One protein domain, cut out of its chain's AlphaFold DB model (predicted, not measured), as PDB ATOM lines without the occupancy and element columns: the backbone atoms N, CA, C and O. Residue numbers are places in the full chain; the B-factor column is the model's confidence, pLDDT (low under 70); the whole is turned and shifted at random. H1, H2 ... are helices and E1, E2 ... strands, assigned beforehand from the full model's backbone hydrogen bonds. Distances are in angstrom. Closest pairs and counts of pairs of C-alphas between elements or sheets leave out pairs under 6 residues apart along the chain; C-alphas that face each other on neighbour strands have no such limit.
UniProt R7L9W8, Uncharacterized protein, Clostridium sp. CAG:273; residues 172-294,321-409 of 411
ATOM      1  N   LYS A 172     117.382 142.114 122.377       88.38
ATOM      2  CA  LYS A 172     116.510 143.293 122.473       88.38
ATOM      3  C   LYS A 172     115.656 143.352 123.743       88.38
ATOM      4  O   LYS A 172     115.129 144.408 124.041       88.38
ATOM      5  N   TYR A 173     115.493 142.251 124.471       90.88
ATOM      6  CA  TYR A 173     114.708 142.202 125.713       90.88
ATOM      7  C   TYR A 173     115.581 142.259 126.973       90.88
ATOM      8  O   TYR A 173     115.060 142.545 128.050       90.88
ATOM      9  N   ILE A 174     116.889 141.989 126.846       92.44
ATOM     10  CA  ILE A 174     117.845 141.974 127.968       92.44
ATOM     11  C   ILE A 174     118.770 143.200 128.007       92.44
ATOM     12  O   ILE A 174     119.841 143.169 128.613       92.44
ATOM     13  N   ILE A 175     118.384 144.288 127.331       95.44
ATOM     14  CA  ILE A 175     119.164 145.536 127.277       95.44
ATOM     15  C   ILE A 175     119.445 146.048 128.695       95.44
ATOM     16  O   ILE A 175     120.567 146.451 129.000       95.44
ATOM     17  N   TYR A 176     118.440 145.979 129.572       96.50
ATOM     18  CA  TYR A 176     118.558 146.368 130.973       96.50
ATOM     19  C   TYR A 176     119.608 145.539 131.720       96.50
ATOM     20  O   TYR A 176     120.507 146.108 132.331       96.50
ATOM     21  N   GLU A 177     119.552 144.211 131.624       96.50
ATOM     22  CA  GLU A 177     120.488 143.305 132.294       96.50
ATOM     23  C   GLU A 177     121.925 143.535 131.819       96.50
ATOM     24  O   GLU A 177     122.852 143.503 132.625       96.50
ATOM     25  N   ILE A 178     122.115 143.810 130.525       96.44
ATOM     26  CA  ILE A 178     123.425 144.140 129.952       96.44
ATOM     27  C   ILE A 178     123.952 145.455 130.526       96.44
ATOM     28  O   ILE A 178     125.100 145.509 130.969       96.44
ATOM     29  N   LEU A 179     123.132 146.509 130.537       96.94
ATOM     30  CA  LEU A 179     123.525 147.808 131.084       96.94
ATOM     31  C   LEU A 179     123.866 147.700 132.573       96.94
ATOM     32  O   LEU A 179     124.930 148.154 132.987       96.94
ATOM     33  N   VAL A 180     123.010 147.047 133.363       96.56
ATOM     34  CA  VAL A 180     123.225 146.835 134.802       96.56
ATOM     35  C   VAL A 180     124.491 146.023 135.057       96.56
ATOM     36  O   VAL A 180     125.283 146.401 135.916       96.56
ATOM     37  N   TYR A 181     124.737 144.959 134.290       96.62
ATOM     38  CA  TYR A 181     125.966 144.170 134.394       96.62
ATOM     39  C   TYR A 181     127.218 145.041 134.217       96.62
ATOM     40  O   TYR A 181     128.120 145.014 135.054       96.62
ATOM     41  N   ILE A 182     127.249 145.871 133.171       95.81
ATOM     42  CA  ILE A 182     128.382 146.761 132.886       95.81
ATOM     43  C   ILE A 182     128.550 147.814 133.993       95.81
ATOM     44  O   ILE A 182     129.661 148.049 134.470       95.81
ATOM     45  N   ILE A 183     127.454 148.450 134.409       94.94
ATOM     46  CA  ILE A 183     127.444 149.527 135.412       94.94
ATOM     47  C   ILE A 183     127.877 149.010 136.788       94.94
ATOM     48  O   ILE A 183     128.646 149.678 137.484       94.94
ATOM     49  N   ASN A 184     127.458 147.798 137.151       93.94
ATOM     50  CA  ASN A 184     127.862 147.156 138.397       93.94
ATOM     51  C   ASN A 184     129.368 146.870 138.419       93.94
ATOM     52  O   ASN A 184     130.016 147.154 139.422       93.94
ATOM     53  N   ILE A 185     129.963 146.408 137.311       93.06
ATOM     54  CA  ILE A 185     131.428 146.225 137.210       93.06
ATOM     55  C   ILE A 185     132.172 147.562 137.360       93.06
ATOM     56  O   ILE A 185     133.292 147.619 137.874       93.06
ATOM     57  N   GLN A 186     131.550 148.663 136.933       91.50
ATOM     58  CA  GLN A 186     132.071 150.014 137.131       91.50
ATOM     59  C   GLN A 186     131.842 150.561 138.555       91.50
ATOM     60  O   GLN A 186     132.272 151.684 138.824       91.50
ATOM     61  N   ASN A 187     131.215 149.797 139.462       91.75
ATOM     62  CA  ASN A 187     130.830 150.196 140.821       91.75
ATOM     63  C   ASN A 187     129.952 151.458 140.854       91.75
ATOM     64  O   ASN A 187     130.183 152.382 141.638       91.75
ATOM     65  N   ARG A 188     128.954 151.519 139.970       90.50
ATOM     66  CA  ARG A 188     128.014 152.641 139.863       90.50
ATOM     67  C   ARG A 188     126.569 152.176 140.021       90.50
ATOM     68  O   ARG A 188     126.294 150.983 140.054       90.50
ATOM     69  N   LYS A 189     125.647 153.134 140.126       92.62
ATOM     70  CA  LYS A 189     124.203 152.881 140.209       92.62
ATOM     71  C   LYS A 189     123.533 153.256 138.894       92.62
ATOM     72  O   LYS A 189     123.747 154.364 138.407       92.62
ATOM     73  N   ALA A 190     122.704 152.360 138.360       92.31
ATOM     74  CA  ALA A 190     121.972 152.576 137.109       92.31
ATOM     75  C   ALA A 190     121.098 153.845 137.148       92.31
ATOM     76  O   ALA A 190     121.095 154.623 136.200       92.31
ATOM     77  N   GLU A 191     120.475 154.116 138.295       93.38
ATOM     78  CA  GLU A 191     119.614 155.279 138.568       93.38
ATOM     79  C   GLU A 191     120.304 156.638 138.349       93.38
ATOM     80  O   GLU A 191     119.633 157.659 138.235       93.38
ATOM     81  N   LEU A 192     121.642 156.673 138.328       93.12
ATOM     82  CA  LEU A 192     122.438 157.895 138.171       93.12
ATOM     83  C   LEU A 192     123.036 158.053 136.769       93.12
ATOM     84  O   LEU A 192     123.664 159.077 136.494       93.12
ATOM     85  N   GLU A 193     122.874 157.053 135.907       95.12
ATOM     86  CA  GLU A 193     123.478 157.025 134.579       95.12
ATOM     87  C   GLU A 193     122.468 157.407 133.494       95.12
ATOM     88  O   GLU A 193     121.271 157.119 133.584       95.12
ATOM     89  N   ASP A 194     122.983 158.052 132.447       95.69
ATOM     90  CA  ASP A 194     122.221 158.429 131.261       95.69
ATOM     91  C   ASP A 194     122.418 157.371 130.165       95.69
ATOM     92  O   ASP A 194     123.551 156.977 129.861       95.69
ATOM     93  N   VAL A 195     121.326 156.948 129.525       97.62
ATOM     94  CA  VAL A 195     121.351 155.968 128.427       97.62
ATOM     95  C   VAL A 195     120.912 156.639 127.132       97.62
ATOM     96  O   VAL A 195     119.907 157.347 127.091       97.62
ATOM     97  N   PHE A 196     121.672 156.411 126.061       98.06
ATOM     98  CA  PHE A 196     121.393 156.955 124.734       98.06
ATOM     99  C   PHE A 196     120.918 155.841 123.807       98.06
ATOM    100  O   PHE A 196     121.664 154.907 123.540       98.06
ATOM    101  N   ILE A 197     119.698 155.936 123.290       97.19
ATOM    102  CA  ILE A 197     119.125 154.966 122.352       97.19
ATOM    103  C   ILE A 197     119.169 155.587 120.961       97.19
ATOM    104  O   ILE A 197     118.496 156.579 120.703       97.19
ATOM    105  N   VAL A 198     119.984 155.025 120.072       96.00
ATOM    106  CA  VAL A 198     120.124 155.482 118.686       96.00
ATOM    107  C   VAL A 198     119.276 154.573 117.808       96.00
ATOM    108  O   VAL A 198     119.541 153.370 117.734       96.00
ATOM    109  N   ALA A 199     118.235 155.139 117.199       94.00
ATOM    110  CA  ALA A 199     117.276 154.389 116.398       94.00
ATOM    111  C   ALA A 199     116.718 155.230 115.244       94.00
ATOM    112  O   ALA A 199     116.173 156.322 115.441       94.00
ATOM    113  N   ASN A 200     116.794 154.695 114.027       89.69
ATOM    114  CA  ASN A 200     116.088 155.234 112.868       89.69
ATOM    115  C   ASN A 200     114.640 154.723 112.810       89.69
ATOM    116  O   ASN A 200     113.746 155.482 112.435       89.69
ATOM    117  N   ASN A 201     114.408 153.465 113.199       89.94
ATOM    118  CA  ASN A 201     113.088 152.876 113.375       89.94
ATOM    119  C   ASN A 201     112.877 152.368 114.803       89.94
ATOM    120  O   ASN A 201     113.562 151.465 115.275       89.94
ATOM    121  N   ILE A 202     111.863 152.925 115.458       92.00
ATOM    122  CA  ILE A 202     111.354 152.466 116.750       92.00
ATOM    123  C   ILE A 202     110.124 151.593 116.485       92.00
ATOM    124  O   ILE A 202     109.102 152.100 116.016       92.00
ATOM    125  N   ASP A 203     110.257 150.289 116.723       90.81
ATOM    126  CA  ASP A 203     109.142 149.338 116.742       90.81
ATOM    127  C   ASP A 203     108.512 149.260 118.148       90.81
ATOM    128  O   ASP A 203     108.971 149.913 119.087       90.81
ATOM    129  N   GLU A 204     107.446 148.470 118.294       90.69
ATOM    130  CA  GLU A 204     106.730 148.291 119.568       90.69
ATOM    131  C   GLU A 204     107.659 147.805 120.692       90.69
ATOM    132  O   GLU A 204     107.624 148.318 121.805       90.69
ATOM    133  N   ILE A 205     108.574 146.883 120.384       90.12
ATOM    134  CA  ILE A 205     109.486 146.304 121.376       90.12
ATOM    135  C   ILE A 205     110.520 147.334 121.830       90.12
ATOM    136  O   ILE A 205     110.874 147.378 123.008       90.12
ATOM    137  N   ILE A 206     111.041 148.158 120.923       93.56
ATOM    138  CA  ILE A 206     111.965 149.236 121.278       93.56
ATOM    139  C   ILE A 206     111.238 150.333 122.061       93.56
ATOM    140  O   ILE A 206     111.816 150.856 123.013       93.56
ATOM    141  N   LEU A 207     109.982 150.643 121.731       95.06
ATOM    142  CA  LEU A 207     109.163 151.571 122.515       95.06
ATOM    143  C   LEU A 207     108.955 151.065 123.949       95.06
ATOM    144  O   LEU A 207     109.206 151.809 124.898       95.06
ATOM    145  N   ASP A 208     108.594 149.794 124.118       95.19
ATOM    146  CA  ASP A 208     108.445 149.181 125.441       95.19
ATOM    147  C   ASP A 208     109.764 149.173 126.221       95.19
ATOM    148  O   ASP A 208     109.784 149.434 127.424       95.19
ATOM    149  N   ASN A 209     110.896 148.949 125.543       95.19
ATOM    150  CA  ASN A 209     112.211 149.100 126.161       95.19
ATOM    151  C   ASN A 209     112.474 150.539 126.615       95.19
ATOM    152  O   ASN A 209     113.003 150.728 127.703       95.19
ATOM    153  N   ILE A 210     112.127 151.552 125.816       96.75
ATOM    154  CA  ILE A 210     112.287 152.965 126.197       96.75
ATOM    155  C   ILE A 210     111.490 153.258 127.474       96.75
ATOM    156  O   ILE A 210     112.051 153.816 128.417       96.75
ATOM    157  N   ILE A 211     110.220 152.838 127.520       96.44
ATOM    158  CA  ILE A 211     109.338 153.003 128.686       96.44
ATOM    159  C   ILE A 211     109.906 152.257 129.898       96.44
ATOM    160  O   ILE A 211     109.966 152.791 130.998       96.44
ATOM    161  N   PHE A 212     110.365 151.020 129.719       95.88
ATOM    162  CA  PHE A 212     110.924 150.240 130.818       95.88
ATOM    163  C   PHE A 212     112.214 150.865 131.365       95.88
ATOM    164  O   PHE A 212     112.357 151.042 132.576       95.88
ATOM    165  N   LEU A 213     113.145 151.240 130.486       96.69
ATOM    166  CA  LEU A 213     114.429 151.828 130.866       96.69
ATOM    167  C   LEU A 213     114.256 153.210 131.512       96.69
ATOM    168  O   LEU A 213     115.020 153.538 132.420       96.69
ATOM    169  N   SER A 214     113.242 153.997 131.128       96.38
ATOM    170  CA  SER A 214     112.979 155.296 131.764       96.38
ATOM    171  C   SER A 214     112.609 155.178 133.242       96.38
ATOM    172  O   SER A 214     112.811 156.132 133.982       96.38
ATOM    173  N   THR A 215     112.140 154.014 133.707       95.75
ATOM    174  CA  THR A 215     111.888 153.759 135.140       95.75
ATOM    175  C   THR A 215     113.142 153.369 135.932       95.75
ATOM    176  O   THR A 215     113.089 153.287 137.158       95.75
ATOM    177  N   LYS A 216     114.260 153.069 135.257       95.81
ATOM    178  CA  LYS A 216     115.463 152.465 135.866       95.81
ATOM    179  C   LYS A 216     116.710 153.344 135.806       95.81
ATOM    180  O   LYS A 216     117.626 153.146 136.602       95.81
ATOM    181  N   PHE A 217     116.758 154.273 134.857       96.25
ATOM    182  CA  PHE A 217     117.900 155.149 134.606       96.25
ATOM    183  C   PHE A 217     117.540 156.606 134.854       96.25
ATOM    184  O   PHE A 217     116.367 156.968 134.864       96.25
ATOM    185  N   LYS A 218     118.563 157.451 135.013       94.75
ATOM    186  CA  LYS A 218     118.368 158.876 135.288       94.75
ATOM    187  C   LYS A 218     117.658 159.583 134.138       94.75
ATOM    188  O   LYS A 218     116.676 160.278 134.353       94.75
ATOM    189  N   ASN A 219     118.199 159.429 132.930       94.44
ATOM    190  CA  ASN A 219     117.657 160.023 131.715       94.44
ATOM    191  C   ASN A 219     117.792 159.053 130.542       94.44
ATOM    192  O   ASN A 219     118.859 158.469 130.319       94.44
ATOM    193  N   ILE A 220     116.734 158.966 129.735       97.44
ATOM    194  CA  ILE A 220     116.758 158.279 128.444       97.44
ATOM    195  C   ILE A 220     116.787 159.325 127.331       97.44
ATOM    196  O   ILE A 220     115.889 160.157 127.201       97.44
ATOM    197  N   ASN A 221     117.843 159.273 126.523       97.25
ATOM    198  CA  ASN A 221     118.059 160.163 125.390       97.25
ATOM    199  C   ASN A 221     117.864 159.376 124.095       97.25
ATOM    200  O   ASN A 221     118.639 158.471 123.792       97.25
ATOM    201  N   ILE A 222     116.854 159.726 123.311       97.00
ATOM    202  CA  ILE A 222     116.533 159.061 122.051       97.00
ATOM    203  C   ILE A 222     117.155 159.872 120.916       97.00
ATOM    204  O   ILE A 222     116.803 161.027 120.687       97.00
ATOM    205  N   VAL A 223     118.094 159.275 120.190       96.25
ATOM    206  CA  VAL A 223     118.769 159.896 119.051       96.25
ATOM    207  C   VAL A 223     118.202 159.315 117.763       96.25
ATOM    208  O   VAL A 223     118.423 158.146 117.454       96.25
ATOM    209  N   SER A 224     117.493 160.137 116.991       93.94
ATOM    210  CA  SER A 224     116.885 159.713 115.729       93.94
ATOM    211  C   SER A 224     117.018 160.780 114.651       93.94
ATOM    212  O   SER A 224     116.979 161.980 114.929       93.94
ATOM    213  N   LYS A 225     117.126 160.342 113.392       90.12
ATOM    214  CA  LYS A 225     117.086 161.235 112.226       90.12
ATOM    215  C   LYS A 225     115.713 161.896 112.061       90.12
ATOM    216  O   LYS A 225     115.646 163.011 111.550       90.12
ATOM    217  N   ASN A 226     114.638 161.233 112.497       88.81
ATOM    218  CA  ASN A 226     113.261 161.691 112.316       88.81
ATOM    219  C   ASN A 226     112.590 161.993 113.668       88.81
ATOM    220  O   ASN A 226     111.768 161.217 114.147       88.81
ATOM    221  N   ILE A 227     112.964 163.119 114.291       89.81
ATOM    222  CA  ILE A 227     112.399 163.547 115.586       89.81
ATOM    223  C   ILE A 227     110.882 163.710 115.496       89.81
ATOM    224  O   ILE A 227     110.171 163.276 116.393       89.81
ATOM    225  N   GLU A 228     110.385 164.343 114.431       89.81
ATOM    226  CA  GLU A 228     108.965 164.688 114.291       89.81
ATOM    227  C   GLU A 228     108.074 163.452 114.355       89.81
ATOM    228  O   GLU A 228     107.090 163.449 115.091       89.81
ATOM    229  N   LYS A 229     108.486 162.373 113.678       92.44
ATOM    230  CA  LYS A 229     107.796 161.081 113.727       92.44
ATOM    231  C   LYS A 229     107.669 160.536 115.148       92.44
ATOM    232  O   LYS A 229     106.695 159.853 115.421       92.44
ATOM    233  N   TYR A 230     108.630 160.812 116.027       93.81
ATOM    234  CA  TYR A 230     108.743 160.181 117.341       93.81
ATOM    235  C   TYR A 230     108.417 161.099 118.521       93.81
ATOM    236  O   TYR A 230     108.540 160.657 119.659       93.81
ATOM    237  N   ARG A 231     107.937 162.329 118.283       92.50
ATOM    238  CA  ARG A 231     107.540 163.263 119.357       92.50
ATOM    239  C   ARG A 231     106.520 162.675 120.327       92.50
ATOM    240  O   ARG A 231     106.644 162.876 121.525       92.50
ATOM    241  N   TYR A 232     105.581 161.876 119.823       93.75
ATOM    242  CA  TYR A 232     104.553 161.224 120.640       93.75
ATOM    243  C   TYR A 232     105.126 160.314 121.746       93.75
ATOM    244  O   TYR A 232     104.429 160.000 122.707       93.75
ATOM    245  N   ILE A 233     106.383 159.862 121.621       94.94
ATOM    246  CA  ILE A 233     107.033 159.013 122.626       94.94
ATOM    247  C   ILE A 233     107.234 159.776 123.938       94.94
ATOM    248  O   ILE A 233     107.126 159.164 124.996       94.94
ATOM    249  N   GLU A 234     107.488 161.088 123.890       93.75
ATOM    250  CA  GLU A 234     107.650 161.910 125.097       93.75
ATOM    251  C   GLU A 234     106.384 161.847 125.965       93.75
ATOM    252  O   GLU A 234     106.467 161.492 127.143       93.75
ATOM    253  N   ASP A 235     105.211 162.043 125.353       94.94
ATOM    254  CA  ASP A 235     103.914 161.954 126.032       94.94
ATOM    255  C   ASP A 235     103.618 160.535 126.535       94.94
ATOM    256  O   ASP A 235     103.166 160.354 127.667       94.94
ATOM    257  N   ILE A 236     103.883 159.507 125.718       95.50
ATOM    258  CA  ILE A 236     103.667 158.106 126.113       95.50
ATOM    259  C   ILE A 236     104.503 157.756 127.346       95.50
ATOM    260  O   ILE A 236     103.991 157.135 128.279       95.50
ATOM    261  N   VAL A 237     105.786 158.124 127.364       95.62
ATOM    262  CA  VAL A 237     106.666 157.785 128.485       95.62
ATOM    263  C   VAL A 237     106.268 158.567 129.735       95.62
ATOM    264  O   VAL A 237     106.187 157.963 130.808       95.62
ATOM    265  N   TYR A 238     105.944 159.855 129.603       95.00
ATOM    266  CA  TYR A 238     105.480 160.670 130.726       95.00
ATOM    267  C   TYR A 238     104.191 160.109 131.337       95.00
ATOM    268  O   TYR A 238     104.128 159.892 132.545       95.00
ATOM    269  N   ASN A 239     103.200 159.768 130.512       94.69
ATOM    270  CA  ASN A 239     101.930 159.215 130.985       94.69
ATOM    271  C   ASN A 239     102.083 157.833 131.641       94.69
ATOM    272  O   ASN A 239     101.367 157.528 132.592       94.69
ATOM    273  N   ASN A 240     103.013 157.001 131.162       92.75
ATOM    274  CA  ASN A 240     103.223 155.652 131.699       92.75
ATOM    275  C   ASN A 240     104.129 155.608 132.935       92.75
ATOM    276  O   ASN A 240     104.004 154.693 133.745       92.75
ATOM    277  N   THR A 241     105.081 156.538 133.063       90.94
ATOM    278  CA  THR A 241     106.162 156.434 134.064       90.94
ATOM    279  C   THR A 241     106.318 157.660 134.956       90.94
ATOM    280  O   THR A 241     107.009 157.580 135.966       90.94
ATOM    281  N   GLY A 242     105.718 158.796 134.591       90.25
ATOM    282  CA  GLY A 242     105.973 160.101 135.209       90.25
ATOM    283  C   GLY A 242     107.335 160.711 134.851       90.25
ATOM    284  O   GLY A 242     107.618 161.838 135.252       90.25
ATOM    285  N   ASN A 243     108.175 159.997 134.094       91.62
ATOM    286  CA  ASN A 243     109.512 160.437 133.708       91.62
ATOM    287  C   ASN A 243     109.521 161.013 132.292       91.62
ATOM    288  O   ASN A 243     108.795 160.561 131.410       91.62
ATOM    289  N   ASN A 244     110.407 161.981 132.064       90.88
ATOM    290  CA  ASN A 244     110.611 162.573 130.746       90.88
ATOM    291  C   ASN A 244     111.720 161.848 129.978       90.88
ATOM    292  O   ASN A 244     112.699 161.370 130.554       90.88
ATOM    293  N   VAL A 245     111.590 161.830 128.655       95.06
ATOM    294  CA  VAL A 245     112.645 161.409 127.724       95.06
ATOM    295  C   VAL A 245     112.992 162.565 126.801       95.06
ATOM    296  O   VAL A 245     112.205 163.493 126.649       95.06
ATOM    297  N   ILE A 246     114.189 162.533 126.215       93.94
ATOM    298  CA  ILE A 246     114.683 163.630 125.374       93.94
ATOM    299  C   ILE A 246     114.913 163.122 123.956       93.94
ATOM    300  O   ILE A 246     115.737 162.227 123.753       93.94
ATOM    301  N   LEU A 247     114.256 163.730 122.967       94.38
ATOM    302  CA  LEU A 247     114.526 163.477 121.551       94.38
ATOM    303  C   LEU A 247     115.635 164.388 120.999       94.38
ATOM    304  O   LEU A 247     115.607 165.610 121.132       94.38
ATOM    305  N   LEU A 248     116.623 163.792 120.328       94.69
ATOM    306  CA  LEU A 248     117.825 164.465 119.832       94.69
ATOM    307  C   LEU A 248     118.140 164.078 118.374       94.69
ATOM    308  O   LEU A 248     117.997 162.929 117.974       94.69
ATOM    309  N   ASN A 249     118.688 165.011 117.587       92.38
ATOM    310  CA  ASN A 249     119.173 164.763 116.207       92.38
ATOM    311  C   ASN A 249     120.484 165.511 115.897       92.38
ATOM    312  O   ASN A 249     121.017 165.485 114.789       92.38
ATOM    313  N   ASN A 250     121.057 166.215 116.876       92.25
ATOM    314  CA  ASN A 250     122.272 166.977 116.632       92.25
ATOM    315  C   ASN A 250     123.497 166.057 116.515       92.25
ATOM    316  O   ASN A 250     124.124 165.702 117.512       92.25
ATOM    317  N   LYS A 251     123.907 165.762 115.281       91.50
ATOM    318  CA  LYS A 251     125.067 164.911 114.975       91.50
ATOM    319  C   LYS A 251     126.352 165.288 115.723       91.50
ATOM    320  O   LYS A 251     127.127 164.419 116.104       91.50
ATOM    321  N   ARG A 252     126.572 166.578 116.000       90.69
ATOM    322  CA  ARG A 252     127.782 167.074 116.683       90.69
ATOM    323  C   ARG A 252     127.694 167.043 118.211       90.69
ATOM    324  O   ARG A 252     128.730 167.148 118.866       90.69
ATOM    325  N   LYS A 253     126.491 166.976 118.790       91.81
ATOM    326  CA  LYS A 253     126.282 167.143 120.241       91.81
ATOM    327  C   LYS A 253     125.638 165.934 120.913       91.81
ATOM    328  O   LYS A 253     126.045 165.619 122.027       91.81
ATOM    329  N   SER A 254     124.703 165.247 120.256       93.44
ATOM    330  CA  SER A 254     123.854 164.223 120.881       93.44
ATOM    331  C   SER A 254     124.642 163.093 121.542       93.44
ATOM    332  O   SER A 254     124.290 162.679 122.634       93.44
ATOM    333  N   LEU A 255     125.727 162.621 120.914       94.88
ATOM    334  CA  LEU A 255     126.513 161.476 121.398       94.88
ATOM    335  C   LEU A 255     127.892 161.857 121.956       94.88
ATOM    336  O   LEU A 255     128.656 160.987 122.376       94.88
ATOM    337  N   LYS A 256     128.209 163.158 122.030       92.19
ATOM    338  CA  LYS A 256     129.552 163.648 122.391       92.19
ATOM    339  C   LYS A 256     129.979 163.237 123.804       92.19
ATOM    340  O   LYS A 256     131.170 163.111 124.078       92.19
ATOM    341  N   ARG A 257     129.009 163.065 124.708       91.38
ATOM    342  CA  ARG A 257     129.211 162.692 126.121       91.38
ATOM    343  C   ARG A 257     128.538 161.366 126.488       91.38
ATOM    344  O   ARG A 257     128.524 161.005 127.659       91.38
ATOM    345  N   ALA A 258     127.967 160.668 125.507       94.50
ATOM    346  CA  ALA A 258     127.200 159.455 125.737       94.50
ATOM    347  C   ALA A 258     128.134 158.302 126.116       94.50
ATOM    348  O   ALA A 258     128.933 157.855 125.295       94.50
ATOM    349  N   LYS A 259     128.054 157.833 127.365       95.12
ATOM    350  CA  LYS A 259     128.846 156.687 127.837       95.12
ATOM    351  C   LYS A 259     128.217 155.358 127.452       95.12
ATOM    352  O   LYS A 259     128.940 154.461 127.042       95.12
ATOM    353  N   PHE A 260     126.897 155.252 127.574       97.06
ATOM    354  CA  PHE A 260     126.133 154.056 127.244       97.06
ATOM    355  C   PHE A 260     125.229 154.356 126.059       97.06
ATOM    356  O   PHE A 260     124.367 155.232 126.131       97.06
ATOM    357  N   ILE A 261     125.461 153.645 124.962       97.38
ATOM    358  CA  ILE A 261     124.743 153.817 123.706       97.38
ATOM    359  C   ILE A 261     124.122 152.474 123.332       97.38
ATOM    360  O   ILE A 261     124.824 151.475 123.234       97.38
ATOM    361  N   VAL A 262     122.818 152.441 123.090       97.12
ATOM    362  CA  VAL A 262     122.110 151.299 122.511       97.12
ATOM    363  C   VAL A 262     121.864 151.620 121.044       97.12
ATOM    364  O   VAL A 262     121.057 152.487 120.722       97.12
ATOM    365  N   ASN A 263     122.591 150.949 120.156       95.06
ATOM    366  CA  ASN A 263     122.404 151.054 118.716       95.06
ATOM    367  C   ASN A 263     121.363 150.032 118.255       95.06
ATOM    368  O   ASN A 263     121.639 148.829 118.273       95.06
ATOM    369  N   VAL A 264     120.188 150.505 117.844       92.75
ATOM    370  CA  VAL A 264     119.068 149.645 117.444       92.75
ATOM    371  C   VAL A 264     119.270 149.126 116.025       92.75
ATOM    372  O   VAL A 264     119.386 147.919 115.817       92.75
ATOM    373  N   ASP A 265     119.344 150.031 115.052       90.44
ATOM    374  CA  ASP A 265     119.312 149.689 113.629       90.44
ATOM    375  C   ASP A 265     120.328 150.461 112.775       90.44
ATOM    376  O   ASP A 265     120.481 150.151 111.592       90.44
ATOM    377  N   ASN A 266     121.092 151.402 113.339       89.31
ATOM    378  CA  ASN A 266     122.056 152.163 112.552       89.31
ATOM    379  C   ASN A 266     123.262 151.312 112.132       89.31
ATOM    380  O   ASN A 266     123.795 150.487 112.883       89.31
ATOM    381  N   SER A 267     123.732 151.555 110.911       88.44
ATOM    382  CA  SER A 267     124.999 151.014 110.419       88.44
ATOM    383  C   SER A 267     126.202 151.774 110.994       88.44
ATOM    384  O   SER A 267     126.087 152.913 111.444       88.44
ATOM    385  N   ILE A 268     127.403 151.189 110.900       85.81
ATOM    386  CA  ILE A 268     128.652 151.864 111.316       85.81
ATOM    387  C   ILE A 268     128.858 153.180 110.549       85.81
ATOM    388  O   ILE A 268     129.337 154.157 111.117       85.81
ATOM    389  N   ASN A 269     128.471 153.227 109.270       86.56
ATOM    390  CA  ASN A 269     128.569 154.441 108.459       86.56
ATOM    391  C   ASN A 269     127.675 155.554 109.006       86.56
ATOM    392  O   ASN A 269     128.111 156.696 109.082       86.56
ATOM    393  N   GLU A 270     126.454 155.217 109.414       89.75
ATOM    394  CA  GLU A 270     125.530 156.189 109.996       89.75
ATOM    395  C   GLU A 270     125.978 156.634 111.385       89.75
ATOM    396  O   GLU A 270     125.881 157.813 111.700       89.75
ATOM    397  N   LEU A 271     126.515 155.723 112.200       90.44
ATOM    398  CA  LEU A 271     127.099 156.073 113.495       90.44
ATOM    399  C   LEU A 271     128.310 157.011 113.338       90.44
ATOM    400  O   LEU A 271     128.449 157.945 114.123       90.44
ATOM    401  N   ASN A 272     129.131 156.827 112.298       88.50
ATOM    402  CA  ASN A 272     130.253 157.717 111.962       88.50
ATOM    403  C   ASN A 272     129.821 159.145 111.590       88.50
ATOM    404  O   ASN A 272     130.652 160.053 111.594       88.50
ATOM    405  N   GLU A 273     128.544 159.377 111.275       91.44
ATOM    406  CA  GLU A 273     128.036 160.736 111.072       91.44
ATOM    407  C   GLU A 273     127.946 161.522 112.392       91.44
ATOM    408  O   GLU A 273     127.855 162.752 112.364       91.44
ATOM    409  N   TYR A 274     127.965 160.833 113.539       92.31
ATOM    410  CA  TYR A 274     127.868 161.432 114.863       92.31
ATOM    411  C   TYR A 274     129.242 161.591 115.517       92.31
ATOM    412  O   TYR A 274     130.112 160.726 115.434       92.31
ATOM    413  N   LEU A 275     129.409 162.681 116.269       91.56
ATOM    414  CA  LEU A 275     130.541 162.831 117.178       91.56
ATOM    415  C   LEU A 275     130.286 161.987 118.432       91.56
ATOM    416  O   LEU A 275     129.620 162.438 119.365       91.56
ATOM    417  N   ILE A 276     130.800 160.761 118.430       93.19
ATOM    418  CA  ILE A 276     130.639 159.792 119.518       93.19
ATOM    419  C   ILE A 276     131.755 159.970 120.553       93.19
ATOM    420  O   ILE A 276     132.916 160.204 120.211       93.19
ATOM    421  N   TYR A 277     131.413 159.841 121.838       92.19
ATOM    422  CA  TYR A 277     132.409 159.787 122.901       92.19
ATOM    423  C   TYR A 277     133.379 158.621 122.668       92.19
ATOM    424  O   TYR A 277     132.970 157.463 122.607       92.19
ATOM    425  N   ARG A 278     134.681 158.919 122.560       89.12
ATOM    426  CA  ARG A 278     135.702 157.950 122.124       89.12
ATOM    427  C   ARG A 278     135.716 156.661 122.932       89.12
ATOM    428  O   ARG A 278     136.014 155.634 122.348       89.12
ATOM    429  N   LYS A 279     135.387 156.709 124.225       90.25
ATOM    430  CA  LYS A 279     135.395 155.547 125.126       90.25
ATOM    431  C   LYS A 279     134.002 154.973 125.395       90.25
ATOM    432  O   LYS A 279     133.857 154.200 126.332       90.25
ATOM    433  N   ALA A 280     132.972 155.368 124.645       93.19
ATOM    434  CA  ALA A 280     131.610 154.893 124.886       93.19
ATOM    435  C   ALA A 280     131.500 153.364 124.792       93.19
ATOM    436  O   ALA A 280     132.301 152.695 124.141       93.19
ATOM    437  N   ILE A 281     130.465 152.818 125.414       95.12
ATOM    438  CA  ILE A 281     130.051 151.429 125.269       95.12
ATOM    439  C   ILE A 281     128.808 151.420 124.394       95.12
ATOM    440  O   ILE A 281     127.777 151.979 124.767       95.12
ATOM    441  N   ILE A 282     128.925 150.801 123.225       95.12
ATOM    442  CA  ILE A 282     127.862 150.685 122.233       95.12
ATOM    443  C   ILE A 282     127.325 149.256 122.270       95.12
ATOM    444  O   ILE A 282     127.990 148.328 121.815       95.12
ATOM    445  N   ILE A 283     126.111 149.075 122.784       95.12
ATOM    446  CA  ILE A 283     125.352 147.827 122.691       95.12
ATOM    447  C   ILE A 283     124.686 147.794 121.325       95.12
ATOM    448  O   ILE A 283     123.791 148.584 121.042       95.12
ATOM    449  N   ASN A 284     125.152 146.901 120.462       91.75
ATOM    450  CA  ASN A 284     124.724 146.838 119.080       91.75
ATOM    451  C   ASN A 284     123.699 145.721 118.872       91.75
ATOM    452  O   ASN A 284     124.057 144.543 118.790       91.75
ATOM    453  N   LEU A 285     122.430 146.114 118.751       88.19
ATOM    454  CA  LEU A 285     121.310 145.206 118.506       88.19
ATOM    455  C   LEU A 285     121.193 144.808 117.029       88.19
ATOM    456  O   LEU A 285     120.567 143.797 116.723       88.19
ATOM    457  N   ASN A 286     121.812 145.568 116.118       74.50
ATOM    458  CA  ASN A 286     121.745 145.283 114.691       74.50
ATOM    459  C   ASN A 286     122.530 144.001 114.338       74.50
ATOM    460  O   ASN A 286     123.756 143.906 114.499       74.50
ATOM    461  N   ASP A 287     121.813 143.010 113.803       58.78
ATOM    462  CA  ASP A 287     122.356 141.723 113.364       58.78
ATOM    463  C   ASP A 287     123.306 141.847 112.154       58.78
ATOM    464  O   ASP A 287     124.214 141.023 111.993       58.78
ATOM    465  N   GLU A 288     123.157 142.877 111.310       46.66
ATOM    466  CA  GLU A 288     123.913 143.006 110.053       46.66
ATOM    467  C   GLU A 288     125.405 143.289 110.261       46.66
ATOM    468  O   GLU A 288     126.248 142.788 109.511       46.66
ATOM    469  N   ILE A 289     125.760 144.020 111.319       41.06
ATOM    470  CA  ILE A 289     127.164 144.283 111.679       41.06
ATOM    471  C   ILE A 289     127.844 142.990 112.169       41.06
ATOM    472  O   ILE A 289     129.039 142.784 111.957       41.06
ATOM    473  N   ASN A 290     127.065 142.065 112.728       37.69
ATOM    474  CA  ASN A 290     127.550 140.839 113.355       37.69
ATOM    475  C   ASN A 290     127.634 139.633 112.405       37.69
ATOM    476  O   ASN A 290     128.316 138.652 112.710       37.69
ATOM    477  N   ASN A 291     126.985 139.695 111.239       31.38
ATOM    478  CA  ASN A 291     127.051 138.634 110.229       31.38
ATOM    479  C   ASN A 291     128.360 138.627 109.422       31.38
ATOM    480  O   ASN A 291     128.615 137.670 108.694       31.38
ATOM    481  N   LYS A 292     129.232 139.636 109.576       31.83
ATOM    482  CA  LYS A 292     130.549 139.647 108.915       31.83
ATOM    483  C   LYS A 292     131.580 138.698 109.538       31.83
ATOM    484  O   LYS A 292     132.508 138.327 108.838       31.83
ATOM    485  N   HIS A 293     131.386 138.233 110.777       30.84
ATOM    486  CA  HIS A 293     132.336 137.323 111.443       30.84
ATOM    487  C   HIS A 293     131.877 135.857 111.528       30.84
ATOM    488  O   HIS A 293     132.655 134.992 111.924       30.84
ATOM    489  N   LYS A 294     130.645 135.526 111.114       29.27
ATOM    490  CA  LYS A 294     130.140 134.139 111.179       29.27
ATOM    491  C   LYS A 294     130.582 133.225 110.035       29.27
ATOM    492  O   LYS A 294     130.466 132.017 110.190       29.27
ATOM    493  N   THR A 321     135.672 155.890 113.211       74.81
ATOM    494  CA  THR A 321     136.932 156.636 113.125       74.81
ATOM    495  C   THR A 321     137.297 157.250 114.481       74.81
ATOM    496  O   THR A 321     136.524 157.990 115.080       74.81
ATOM    497  N   GLY A 322     138.493 156.931 114.995       76.31
ATOM    498  CA  GLY A 322     139.001 157.472 116.268       76.31
ATOM    499  C   GLY A 322     138.297 156.960 117.534       76.31
ATOM    500  O   GLY A 322     138.532 157.495 118.622       76.31
ATOM    501  N   PHE A 323     137.440 155.945 117.399       86.62
ATOM    502  CA  PHE A 323     136.736 155.312 118.507       86.62
ATOM    503  C   PHE A 323     137.614 154.259 119.195       86.62
ATOM    504  O   PHE A 323     138.174 153.382 118.545       86.62
ATOM    505  N   GLU A 324     137.702 154.344 120.518       86.69
ATOM    506  CA  GLU A 324     138.516 153.493 121.405       86.69
ATOM    507  C   GLU A 324     137.653 152.763 122.447       86.69
ATOM    508  O   GLU A 324     138.155 152.176 123.406       86.69
ATOM    509  N   GLY A 325     136.336 152.873 122.297       87.12
ATOM    510  CA  GLY A 325     135.350 152.319 123.196       87.12
ATOM    511  C   GLY A 325     135.037 150.867 122.876       87.12
ATOM    512  O   GLY A 325     135.730 150.188 122.116       87.12
ATOM    513  N   ILE A 326     133.955 150.385 123.471       90.12
ATOM    514  CA  ILE A 326     133.585 148.974 123.438       90.12
ATOM    515  C   ILE A 326     132.344 148.811 122.578       90.12
ATOM    516  O   ILE A 326     131.357 149.518 122.761       90.12
ATOM    517  N   PHE A 327     132.369 147.831 121.682       90.19
ATOM    518  CA  PHE A 327     131.158 147.308 121.061       90.19
ATOM    519  C   PHE A 327     130.719 146.058 121.806       90.19
ATOM    520  O   PHE A 327     131.513 145.138 121.953       90.19
ATOM    521  N   VAL A 328     129.466 146.008 122.243       91.25
ATOM    522  CA  VAL A 328     128.825 144.807 122.781       91.25
ATOM    523  C   VAL A 328     127.930 144.236 121.690       91.25
ATOM    524  O   VAL A 328     126.902 144.811 121.345       91.25
ATOM    525  N   ASN A 329     128.340 143.099 121.137       87.19
ATOM    526  CA  ASN A 329     127.733 142.473 119.960       87.19
ATOM    527  C   ASN A 329     127.043 141.138 120.267       87.19
ATOM    528  O   ASN A 329     126.296 140.611 119.435       87.19
ATOM    529  N   SER A 330     127.355 140.539 121.414       86.19
ATOM    530  CA  SER A 330     126.769 139.287 121.882       86.19
ATOM    531  C   SER A 330     126.876 139.195 123.399       86.19
ATOM    532  O   SER A 330     127.641 139.924 124.033       86.19
ATOM    533  N   TYR A 331     126.147 138.244 123.964       89.31
ATOM    534  CA  TYR A 331     126.108 137.971 125.391       89.31
ATOM    535  C   TYR A 331     126.133 136.464 125.638       89.31
ATOM    536  O   TYR A 331     125.782 135.657 124.777       89.31
ATOM    537  N   GLU A 332     126.537 136.102 126.844       90.44
ATOM    538  CA  GLU A 332     126.307 134.798 127.444       90.44
ATOM    539  C   GLU A 332     125.559 135.039 128.746       90.44
ATOM    540  O   GLU A 332     125.990 135.836 129.584       90.44
ATOM    541  N   ILE A 333     124.430 134.359 128.891       91.75
ATOM    542  CA  ILE A 333     123.602 134.421 130.094       91.75
ATOM    543  C   ILE A 333     123.820 133.201 130.973       91.75
ATOM    544  O   ILE A 333     124.304 132.163 130.518       91.75
ATOM    545  N   ASP A 334     123.353 133.317 132.203       92.62
ATOM    546  CA  ASP A 334     123.044 132.195 133.062       92.62
ATOM    547  C   ASP A 334     121.621 132.331 133.624       92.62
ATOM    548  O   ASP A 334     121.036 133.413 133.598       92.62
ATOM    549  N   VAL A 335     121.044 131.222 134.082       92.31
ATOM    550  CA  VAL A 335     119.670 131.153 134.611       92.31
ATOM    551  C   VAL A 335     119.623 130.350 135.911       92.31
ATOM    552  O   VAL A 335     120.596 129.690 136.297       92.31
ATOM    553  N   ASN A 336     118.482 130.381 136.594       92.69
ATOM    554  CA  ASN A 336     118.276 129.676 137.851       92.69
ATOM    555  C   ASN A 336     118.415 128.141 137.728       92.69
ATOM    556  O   ASN A 336     118.348 127.539 136.649       92.69
ATOM    557  N   ASN A 337     118.604 127.486 138.878       90.88
ATOM    558  CA  ASN A 337     118.836 126.040 138.935       90.88
ATOM    559  C   ASN A 337     117.644 125.224 138.433       90.88
ATOM    560  O   ASN A 337     117.858 124.197 137.800       90.88
ATOM    561  N   ARG A 338     116.407 125.700 138.618       88.56
ATOM    562  CA  ARG A 338     115.199 125.017 138.133       88.56
ATOM    563  C   ARG A 338     115.238 124.806 136.616       88.56
ATOM    564  O   ARG A 338     114.969 123.706 136.134       88.56
ATOM    565  N   ILE A 339     115.605 125.839 135.856       85.00
ATOM    566  CA  ILE A 339     115.707 125.755 134.391       85.00
ATOM    567  C   ILE A 339     116.911 124.901 133.975       85.00
ATOM    568  O   ILE A 339     116.812 124.078 133.061       85.00
ATOM    569  N   LYS A 340     118.044 125.034 134.671       86.12
ATOM    570  CA  LYS A 340     119.224 124.189 134.422       86.12
ATOM    571  C   LYS A 340     118.931 122.711 134.652       86.12
ATOM    572  O   LYS A 340     119.303 121.880 133.828       86.12
ATOM    573  N   GLU A 341     118.260 122.367 135.744       82.44
ATOM    574  CA  GLU A 341     117.861 120.996 136.063       82.44
ATOM    575  C   GLU A 341     116.909 120.433 135.016       82.44
ATOM    576  O   GLU A 341     117.080 119.286 134.594       82.44
ATOM    577  N   PHE A 342     115.980 121.256 134.522       80.00
ATOM    578  CA  PHE A 342     115.143 120.890 133.390       80.00
ATOM    579  C   PHE A 342     115.996 120.509 132.169       80.00
ATOM    580  O   PHE A 342     115.859 119.399 131.659       80.00
ATOM    581  N   PHE A 343     116.947 121.343 131.736       76.12
ATOM    582  CA  PHE A 343     117.817 120.996 130.599       76.12
ATOM    583  C   PHE A 343     118.729 119.802 130.867       76.12
ATOM    584  O   PHE A 343     118.973 118.992 129.967       76.12
ATOM    585  N   LYS A 344     119.209 119.658 132.102       76.44
ATOM    586  CA  LYS A 344     120.041 118.534 132.531       76.44
ATOM    587  C   LYS A 344     119.277 117.212 132.456       76.44
ATOM    588  O   LYS A 344     119.851 116.236 131.978       76.44
ATOM    589  N   LYS A 345     117.991 117.187 132.838       72.56
ATOM    590  CA  LYS A 345     117.108 116.010 132.725       72.56
ATOM    591  C   LYS A 345     117.053 115.467 131.294       72.56
ATOM    592  O   LYS A 345     117.026 114.257 131.106       72.56
ATOM    593  N   TYR A 346     117.091 116.349 130.296       67.19
ATOM    594  CA  TYR A 346     117.063 115.970 128.878       67.19
ATOM    595  C   TYR A 346     118.455 115.875 128.229       67.19
ATOM    596  O   TYR A 346     118.557 115.612 127.027       67.19
ATOM    597  N   GLY A 347     119.532 116.067 129.000       65.06
ATOM    598  CA  GLY A 347     120.918 116.046 128.520       65.06
ATOM    599  C   GLY A 347     121.309 117.232 127.627       65.06
ATOM    600  O   GLY A 347     122.393 117.221 127.058       65.06
ATOM    601  N   LEU A 348     120.458 118.254 127.515       69.31
ATOM    602  CA  LEU A 348     120.633 119.368 126.576       69.31
ATOM    603  C   LEU A 348     121.791 120.297 126.961       69.31
ATOM    604  O   LEU A 348     122.461 120.850 126.094       69.31
ATOM    605  N   ILE A 349     122.062 120.428 128.263       68.75
ATOM    606  CA  ILE A 349     123.125 121.295 128.802       68.75
ATOM    607  C   ILE A 349     124.532 120.889 128.336       68.75
ATOM    608  O   ILE A 349     125.437 121.718 128.333       68.75
ATOM    609  N   TYR A 350     124.722 119.624 127.951       67.81
ATOM    610  CA  TYR A 350     126.011 119.109 127.483       67.81
ATOM    611  C   TYR A 350     126.209 119.276 125.971       67.81
ATOM    612  O   TYR A 350     127.307 119.049 125.473       67.81
ATOM    613  N   GLU A 351     125.152 119.627 125.237       66.12
ATOM    614  CA  GLU A 351     125.144 119.649 123.770       66.12
ATOM    615  C   GLU A 351     125.185 121.062 123.185       66.12
ATOM    616  O   GLU A 351     125.490 121.229 122.004       66.12
ATOM    617  N   THR A 352     124.807 122.068 123.975       65.81
ATOM    618  CA  THR A 352     124.745 123.468 123.550       65.81
ATOM    619  C   THR A 352     124.746 124.407 124.760       65.81
ATOM    620  O   THR A 352     124.455 124.003 125.886       65.81
ATOM    621  N   SER A 353     125.058 125.684 124.528       79.31
ATOM    622  CA  SER A 353     125.099 126.691 125.588       79.31
ATOM    623  C   SER A 353     123.714 126.983 126.168       79.31
ATOM    624  O   SER A 353     122.697 126.951 125.466       79.31
ATOM    625  N   ILE A 354     123.692 127.345 127.454       83.31
ATOM    626  CA  ILE A 354     122.475 127.733 128.173       83.31
ATOM    627  C   ILE A 354     121.763 128.923 127.518       83.31
ATOM    628  O   ILE A 354     120.540 128.977 127.516       83.31
ATOM    629  N   THR A 355     122.519 129.833 126.900       83.88
ATOM    630  CA  THR A 355     121.984 130.992 126.177       83.88
ATOM    631  C   THR A 355     121.132 130.563 124.990       83.88
ATOM    632  O   THR A 355     119.981 130.974 124.878       83.88
ATOM    633  N   ILE A 356     121.663 129.674 124.142       76.94
ATOM    634  CA  ILE A 356     120.926 129.150 122.987       76.94
ATOM    635  C   ILE A 356     119.718 128.346 123.460       76.94
ATOM    636  O   ILE A 356     118.640 128.499 122.892       76.94
ATOM    637  N   LEU A 357     119.886 127.510 124.492       79.12
ATOM    638  CA  LEU A 357     118.786 126.725 125.050       79.12
ATOM    639  C   LEU A 357     117.672 127.632 125.534       79.12
ATOM    640  O   LEU A 357     116.575 127.544 125.010       79.12
ATOM    641  N   TYR A 358     117.944 128.525 126.478       83.19
ATOM    642  CA  TYR A 358     116.912 129.357 127.079       83.19
ATOM    643  C   TYR A 358     116.178 130.210 126.036       83.19
ATOM    644  O   TYR A 358     114.950 130.200 126.000       83.19
ATOM    645  N   GLU A 359     116.899 130.833 125.100       78.62
ATOM    646  CA  GLU A 359     116.287 131.563 123.980       78.62
ATOM    647  C   GLU A 359     115.331 130.736 123.146       78.62
ATOM    648  O   GLU A 359     114.315 131.230 122.663       78.62
ATOM    649  N   SER A 360     115.673 129.472 122.963       72.50
ATOM    650  CA  SER A 360     114.894 128.555 122.159       72.50
ATOM    651  C   SER A 360     113.588 128.133 122.841       72.50
ATOM    652  O   SER A 360     112.704 127.600 122.179       72.50
ATOM    653  N   PHE A 361     113.420 128.395 124.141       72.38
ATOM    654  CA  PHE A 361     112.134 128.229 124.833       72.38
ATOM    655  C   PHE A 361     111.262 129.484 124.776       72.38
ATOM    656  O   PHE A 361     110.060 129.411 125.059       72.38
ATOM    657  N   LEU A 362     111.839 130.626 124.399       73.81
ATOM    658  CA  LEU A 362     111.133 131.894 124.334       73.81
ATOM    659  C   LEU A 362     110.447 132.064 122.981       73.81
ATOM    660  O   LEU A 362     111.022 131.872 121.909       73.81
ATOM    661  N   ASN A 363     109.178 132.453 123.025       67.38
ATOM    662  CA  ASN A 363     108.409 132.722 121.826       67.38
ATOM    663  C   ASN A 363     108.600 134.186 121.414       67.38
ATOM    664  O   ASN A 363     108.046 135.085 122.036       67.38
ATOM    665  N   LYS A 364     109.329 134.421 120.319       63.47
ATOM    666  CA  LYS A 364     109.634 135.772 119.802       63.47
ATOM    667  C   LYS A 364     108.409 136.617 119.414       63.47
ATOM    668  O   LYS A 364     108.573 137.794 119.117       63.47
ATOM    669  N   LYS A 365     107.217 136.012 119.343       66.19
ATOM    670  CA  LYS A 365     105.945 136.689 119.041       66.19
ATOM    671  C   LYS A 365     105.184 137.142 120.292       66.19
ATOM    672  O   LYS A 365     104.078 137.649 120.161       66.19
ATOM    673  N   GLU A 366     105.704 136.884 121.488       70.56
ATOM    674  CA  GLU A 366     105.064 137.337 122.722       70.56
ATOM    675  C   GLU A 366     105.305 138.828 122.967       70.56
ATOM    676  O   GLU A 366     106.300 139.393 122.505       70.56
ATOM    677  N   SER A 367     104.383 139.443 123.710       84.69
ATOM    678  CA  SER A 367     104.504 140.829 124.153       84.69
ATOM    679  C   SER A 367     105.750 141.025 125.017       84.69
ATOM    680  O   SER A 367     106.237 140.094 125.669       84.69
ATOM    681  N   PHE A 368     106.253 142.259 125.045       87.88
ATOM    682  CA  PHE A 368     107.419 142.620 125.846       87.88
ATOM    683  C   PHE A 368     107.233 142.260 127.325       87.88
ATOM    684  O   PHE A 368     108.096 141.601 127.900       87.88
ATOM    685  N   SER A 369     106.079 142.603 127.907       87.00
ATOM    686  CA  SER A 369     105.756 142.311 129.311       87.00
ATOM    687  C   SER A 369     105.857 140.814 129.638       87.00
ATOM    688  O   SER A 369     106.572 140.425 130.560       87.00
ATOM    689  N   ASN A 370     105.265 139.945 128.808       86.56
ATOM    690  CA  ASN A 370     105.333 138.494 129.014       86.56
ATOM    691  C   ASN A 370     106.769 137.953 128.900       86.56
ATOM    692  O   ASN A 370     107.162 137.066 129.660       86.56
ATOM    693  N   MET A 371     107.566 138.482 127.963       88.19
ATOM    694  CA  MET A 371     108.989 138.140 127.862       88.19
ATOM    695  C   MET A 371     109.765 138.566 129.109       88.19
ATOM    696  O   MET A 371     110.553 137.774 129.622       88.19
ATOM    697  N   ARG A 372     109.521 139.775 129.624       90.94
ATOM    698  CA  ARG A 372     110.156 140.284 130.847       90.94
ATOM    699  C   ARG A 372     109.832 139.423 132.062       90.94
ATOM    700  O   ARG A 372     110.765 138.996 132.734       90.94
ATOM    701  N   SER A 373     108.566 139.061 132.273       89.31
ATOM    702  CA  SER A 373     108.190 138.157 133.368       89.31
ATOM    703  C   SER A 373     108.917 136.814 133.274       89.31
ATOM    704  O   SER A 373     109.460 136.340 134.262       89.31
ATOM    705  N   LYS A 374     109.042 136.230 132.073       89.38
ATOM    706  CA  LYS A 374     109.800 134.978 131.883       89.38
ATOM    707  C   LYS A 374     111.293 135.121 132.174       89.38
ATOM    708  O   LYS A 374     111.892 134.179 132.697       89.38
ATOM    709  N   ILE A 375     111.897 136.250 131.799       91.12
ATOM    710  CA  ILE A 375     113.308 136.578 132.072       91.12
ATOM    711  C   ILE A 375     113.535 136.692 133.585       91.12
ATOM    712  O   ILE A 375     114.502 136.132 134.108       91.12
ATOM    713  N   GLU A 376     112.621 137.361 134.283       91.06
ATOM    714  CA  GLU A 376     112.657 137.557 135.734       91.06
ATOM    715  C   GLU A 376     112.425 136.242 136.488       91.06
ATOM    716  O   GLU A 376     113.245 135.867 137.327       91.06
ATOM    717  N   ASP A 377     111.407 135.465 136.108       89.62
ATOM    718  CA  ASP A 377     111.126 134.130 136.653       89.62
ATOM    719  C   ASP A 377     112.302 133.162 136.459       89.62
ATOM    720  O   ASP A 377     112.550 132.267 137.274       89.62
ATOM    721  N   ALA A 378     113.044 133.325 135.361       88.50
ATOM    722  CA  ALA A 378     114.239 132.545 135.079       88.50
ATOM    723  C   ALA A 378     115.450 132.953 135.923       88.50
ATOM    724  O   ALA A 378     116.439 132.215 135.930       88.50
ATOM    725  N   GLY A 379     115.395 134.085 136.630       91.19
ATOM    726  CA  GLY A 379     116.541 134.655 137.333       91.19
ATOM    727  C   GLY A 379     117.720 134.868 136.386       91.19
ATOM    728  O   GLY A 379     118.839 134.460 136.699       91.19
ATOM    729  N   LEU A 380     117.447 135.394 135.187       94.19
ATOM    730  CA  LEU A 380     118.459 135.574 134.155       94.19
ATOM    731  C   LEU A 380     119.527 136.569 134.611       94.19
ATOM    732  O   LEU A 380     119.222 137.684 135.026       94.19
ATOM    733  N   ILE A 381     120.791 136.183 134.452       94.38
ATOM    734  CA  ILE A 381     121.943 137.049 134.703       94.38
ATOM    735  C   ILE A 381     122.879 137.054 133.500       94.38
ATOM    736  O   ILE A 381     123.033 136.048 132.806       94.38
ATOM    737  N   ILE A 382     123.544 138.182 133.260       95.56
ATOM    738  CA  ILE A 382     124.630 138.248 132.279       95.56
ATOM    739  C   ILE A 382     125.882 137.648 132.907       95.56
ATOM    740  O   ILE A 382     126.316 138.061 133.979       95.56
ATOM    741  N   LYS A 383     126.473 136.674 132.220       93.25
ATOM    742  CA  LYS A 383     127.726 136.037 132.624       93.25
ATOM    743  C   LYS A 383     128.919 136.674 131.921       93.25
ATOM    744  O   LYS A 383     129.939 136.917 132.560       93.25
ATOM    745  N   LYS A 384     128.802 136.915 130.610       92.31
ATOM    746  CA  LYS A 384     129.842 137.540 129.778       92.31
ATOM    747  C   LYS A 384     129.226 138.354 128.650       92.31
ATOM    748  O   LYS A 384     128.154 138.016 128.151       92.31
ATOM    749  N   LEU A 385     129.957 139.363 128.193       91.62
ATOM    750  CA  LEU A 385     129.663 140.089 126.962       91.62
ATOM    751  C   LEU A 385     130.817 139.928 125.979       91.62
ATOM    752  O   LEU A 385     131.976 139.785 126.371       91.62
ATOM    753  N   TYR A 386     130.474 139.957 124.698       87.44
ATOM    754  CA  TYR A 386     131.418 139.771 123.607       87.44
ATOM    755  C   TYR A 386     131.404 140.993 122.698       87.44
ATOM    756  O   TYR A 386     130.339 141.425 122.241       87.44
ATOM    757  N   GLY A 387     132.592 141.516 122.421       85.06
ATOM    758  CA  GLY A 387     132.821 142.598 121.480       85.06
ATOM    759  C   GLY A 387     133.567 142.151 120.235       85.06
ATOM    760  O   GLY A 387     133.591 140.971 119.890       85.06
ATOM    761  N   ASN A 388     134.177 143.112 119.542       80.19
ATOM    762  CA  ASN A 388     134.899 142.853 118.291       80.19
ATOM    763  C   ASN A 388     136.126 141.945 118.488       80.19
ATOM    764  O   ASN A 388     136.460 141.177 117.593       80.19
ATOM    765  N   ASN A 389     136.759 142.009 119.664       77.25
ATOM    766  CA  ASN A 389     137.993 141.281 119.977       77.25
ATOM    767  C   ASN A 389     137.756 140.032 120.847       77.25
ATOM    768  O   ASN A 389     138.708 139.468 121.377       77.25
ATOM    769  N   GLY A 390     136.504 139.588 121.006       83.69
ATOM    770  CA  GLY A 390     136.150 138.451 121.860       83.69
ATOM    771  C   GLY A 390     135.490 138.872 123.171       83.69
ATOM    772  O   GLY A 390     134.663 139.782 123.174       83.69
ATOM    773  N   ILE A 391     135.791 138.161 124.261       88.69
ATOM    774  CA  ILE A 391     135.238 138.446 125.598       88.69
ATOM    775  C   ILE A 391     135.745 139.813 126.055       88.69
ATOM    776  O   ILE A 391     136.933 140.089 125.933       88.69
ATOM    777  N   ILE A 392     134.846 140.651 126.563       88.31
ATOM    778  CA  ILE A 392     135.204 141.970 127.086       88.31
ATOM    779  C   ILE A 392     135.588 141.831 128.561       88.31
ATOM    780  O   ILE A 392     134.766 141.394 129.376       88.31
ATOM    781  N   ASP A 393     136.811 142.236 128.896       89.12
ATOM    782  CA  ASP A 393     137.330 142.138 130.261       89.12
ATOM    783  C   ASP A 393     136.804 143.248 131.181       89.12
ATOM    784  O   ASP A 393     136.488 144.365 130.763       89.12
ATOM    785  N   GLU A 394     136.796 142.976 132.490       89.12
ATOM    786  CA  GLU A 394     136.326 143.930 133.503       89.12
ATOM    787  C   GLU A 394     137.043 145.284 133.453       89.12
ATOM    788  O   GLU A 394     136.438 146.346 133.641       89.12
ATOM    789  N   ASN A 395     138.349 145.250 133.185       86.44
ATOM    790  CA  ASN A 395     139.171 146.446 133.067       86.44
ATOM    791  C   ASN A 395     138.727 147.316 131.891       86.44
ATOM    792  O   ASN A 395     138.790 148.540 131.990       86.44
ATOM    793  N   GLU A 396     138.231 146.711 130.811       86.69
ATOM    794  CA  GLU A 396     137.747 147.450 129.652       86.69
ATOM    795  C   GLU A 396     136.536 148.299 130.010       86.69
ATOM    796  O   GLU A 396     136.539 149.501 129.737       86.69
ATOM    797  N   TYR A 397     135.547 147.723 130.705       88.50
ATOM    798  CA  TYR A 397     134.377 148.485 131.143       88.50
ATOM    799  C   TYR A 397     134.778 149.659 132.037       88.50
ATOM    800  O   TYR A 397     134.207 150.744 131.924       88.50
ATOM    801  N   LYS A 398     135.781 149.481 132.902       86.81
ATOM    802  CA  LYS A 398     136.254 150.534 133.813       86.81
ATOM    803  C   LYS A 398     136.962 151.680 133.077       86.81
ATOM    804  O   LYS A 398     136.861 152.821 133.531       86.81
ATOM    805  N   ARG A 399     137.615 151.434 131.926       83.38
ATOM    806  CA  ARG A 399     138.326 152.476 131.146       83.38
ATOM    807  C   ARG A 399     137.422 153.609 130.669       83.38
ATOM    808  O   ARG A 399     137.897 154.733 130.525       83.38
ATOM    809  N   VAL A 400     136.134 153.343 130.473       81.00
ATOM    810  CA  VAL A 400     135.141 154.322 129.991       81.00
ATOM    811  C   VAL A 400     135.001 155.532 130.910       81.00
ATOM    812  O   VAL A 400     134.664 156.623 130.457       81.00
ATOM    813  N   ASN A 401     135.302 155.356 132.195       73.69
ATOM    814  CA  ASN A 401     135.203 156.412 133.195       73.69
ATOM    815  C   ASN A 401     136.546 157.070 133.537       73.69
ATOM    816  O   ASN A 401     136.554 158.007 134.331       73.69
ATOM    817  N   LEU A 402     137.659 156.599 132.968       71.88
ATOM    818  CA  LEU A 402     138.991 157.129 133.256       71.88
ATOM    819  C   LEU A 402     139.337 158.288 132.325       71.88
ATOM    820  O   LEU A 402     139.092 158.242 131.113       71.88
ATOM    821  N   SER A 403     139.987 159.306 132.882       63.62
ATOM    822  CA  SER A 403     140.643 160.347 132.095       63.62
ATOM    823  C   SER A 403     141.814 159.767 131.291       63.62
ATOM    824  O   SER A 403     142.378 158.725 131.632       63.62
ATOM    825  N   ASP A 404     142.204 160.427 130.201       62.12
ATOM    826  CA  ASP A 404     143.303 159.956 129.341       62.12
ATOM    827  C   ASP A 404     144.642 159.854 130.095       62.12
ATOM    828  O   ASP A 404     145.460 158.982 129.802       62.12
ATOM    829  N   ASN A 405     144.829 160.679 131.128       59.88
ATOM    830  CA  ASN A 405     146.009 160.654 131.992       59.88
ATOM    831  C   ASN A 405     146.016 159.462 132.963       59.88
ATOM    832  O   ASN A 405     147.082 158.942 133.284       59.88
ATOM    833  N   GLU A 406     144.849 159.006 133.424       60.31
ATOM    834  CA  GLU A 406     144.735 157.845 134.318       60.31
ATOM    835  C   GLU A 406     144.923 156.519 133.577       60.31
ATOM    836  O   GLU A 406     145.435 155.562 134.155       60.31
ATOM    837  N   VAL A 407     144.552 156.459 132.292       58.66
ATOM    838  CA  VAL A 407     144.771 155.266 131.461       58.66
ATOM    839  C   VAL A 407     146.268 155.021 131.240       58.66
ATOM    840  O   VAL A 407     146.717 153.897 131.429       58.66
ATOM    841  N   LYS A 408     147.052 156.071 130.946       59.62
ATOM    842  CA  LYS A 408     148.515 155.995 130.726       59.62
ATOM    843  C   LYS A 408     149.346 155.606 131.957       59.62
ATOM    844  O   LYS A 408     150.538 155.383 131.826       59.62
ATOM    845  N   LYS A 409     148.763 155.626 133.160       54.97
ATOM    846  CA  LYS A 409     149.452 155.226 134.402       54.97
ATOM    847  C   LYS A 409     149.216 153.762 134.775       54.97
ATOM    848  O   LYS A 409     149.902 153.253 135.653       54.97
TER     849      LYS A 409
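AT A GLANCE: This is residues 172 to 294 and 321 to 409 of the 411 residues of an uncharacterized protein of Clostridium sp. CAG:273 (UniProt R7L9W8). A strongly twisted sheet of six parallel strands, in the order E3 E2 E1 E4 E5 E6, has H1, H2 and H4 over one face, in two layers. Past its E6 edge the backbone bends into E7, which pairs with E8 as a small antiparallel ribbon; H7 and H8 form an arm beyond it, and H9 leads from close to H2 back to E8. The 212 printed residues, with eleven named helices and eight named strands (H1 E1 H2 E2 H3 H4 E3 E4 H5 E5 H6 E6 E7 H7 H8 H9 E8 H10 H11), are mixed in class and compact, with a radius of gyration of the C-alphas of 17.8 A and spans of 54 by 48 by 34 A.

HOW THE PARTS SIT: H1, residues 175 to 185, is on the large sheet at a height over the sheet of 9.6 A. E1 (194 to 198), H2 (204 to 214) and E2 (219 to 223) form a strand-helix-strand unit, two parallel neighbour strands with a helix between, its crossover right-handed; N 195 and O 219 are 3.0 A apart. H2 is on the same face as H1. H3 (227 to 230), which only grazes the sheet, H4 (232 to 241) and E3 (245 to 248) make a second right-handed unit with E2; N 246 and O 220 are 3.1 A apart. H2 and H4 touch, closest at C-alphas 211 and 237, 5.5 A, at a steep tilt of 52 degrees. E4 (260 to 263), H5 (268 to 271), not on the sheet, and E5 (281 to 284) make a third right-handed unit, N 261 and O 281 being 2.9 A apart; E1 and E4 are parallel neighbours, with N 196 and O 260 within hydrogen-bond range at 2.9 A. H6 (287 to 290) is not on the sheet. E6 (326 to 328), with N 282 and O 326 2.8 A apart, runs on into E7 (330 to 334) at 61 degrees. H7 (337 to 345) and H8 (354 to 361) are close but not clearly touching, closest at C-alphas 340 and 354, 7.9 A. H9 (368 to 377) is likewise close to H2, at C-alphas 368 and 205, 6.2 A. E8 (381 to 387) is antiparallel to E7, N 332 and O 384 being 2.8 A apart. H10 (394 to 399) touches H1 about perpendicular, 85 degrees, closest at C-alphas 397 and 182, 6.5 A. H11 (404 to 407) is close to H10 but not clearly touching, closest at C-alphas 407 and 399, 7.0 A. Every O i to N i+4 pair is within hydrogen-bond range in H1, H2, H4, H7, H8, H9 and H10.

IN THESE COORDINATES: H1 begins at C-alpha 175 (119.164, 145.536, 127.277) and is 15.8 A long; H2 is 15.4 A and E8 18.0 A. H11 ends at C-alpha 407 (144.771, 155.266, 131.461).

THE WHOLE: The C-alphas of Arg 252 and Lys 345, the two farthest apart, are 54.6 A apart. Residues 295 to 320 are not printed; C-alphas 294 and 321 are 23.6 A apart across the cut. E3 to E4 is a long link. Confidence is under 70 at residues 287 to 294, 346 to 352, 363 to 365 and 403 to 409.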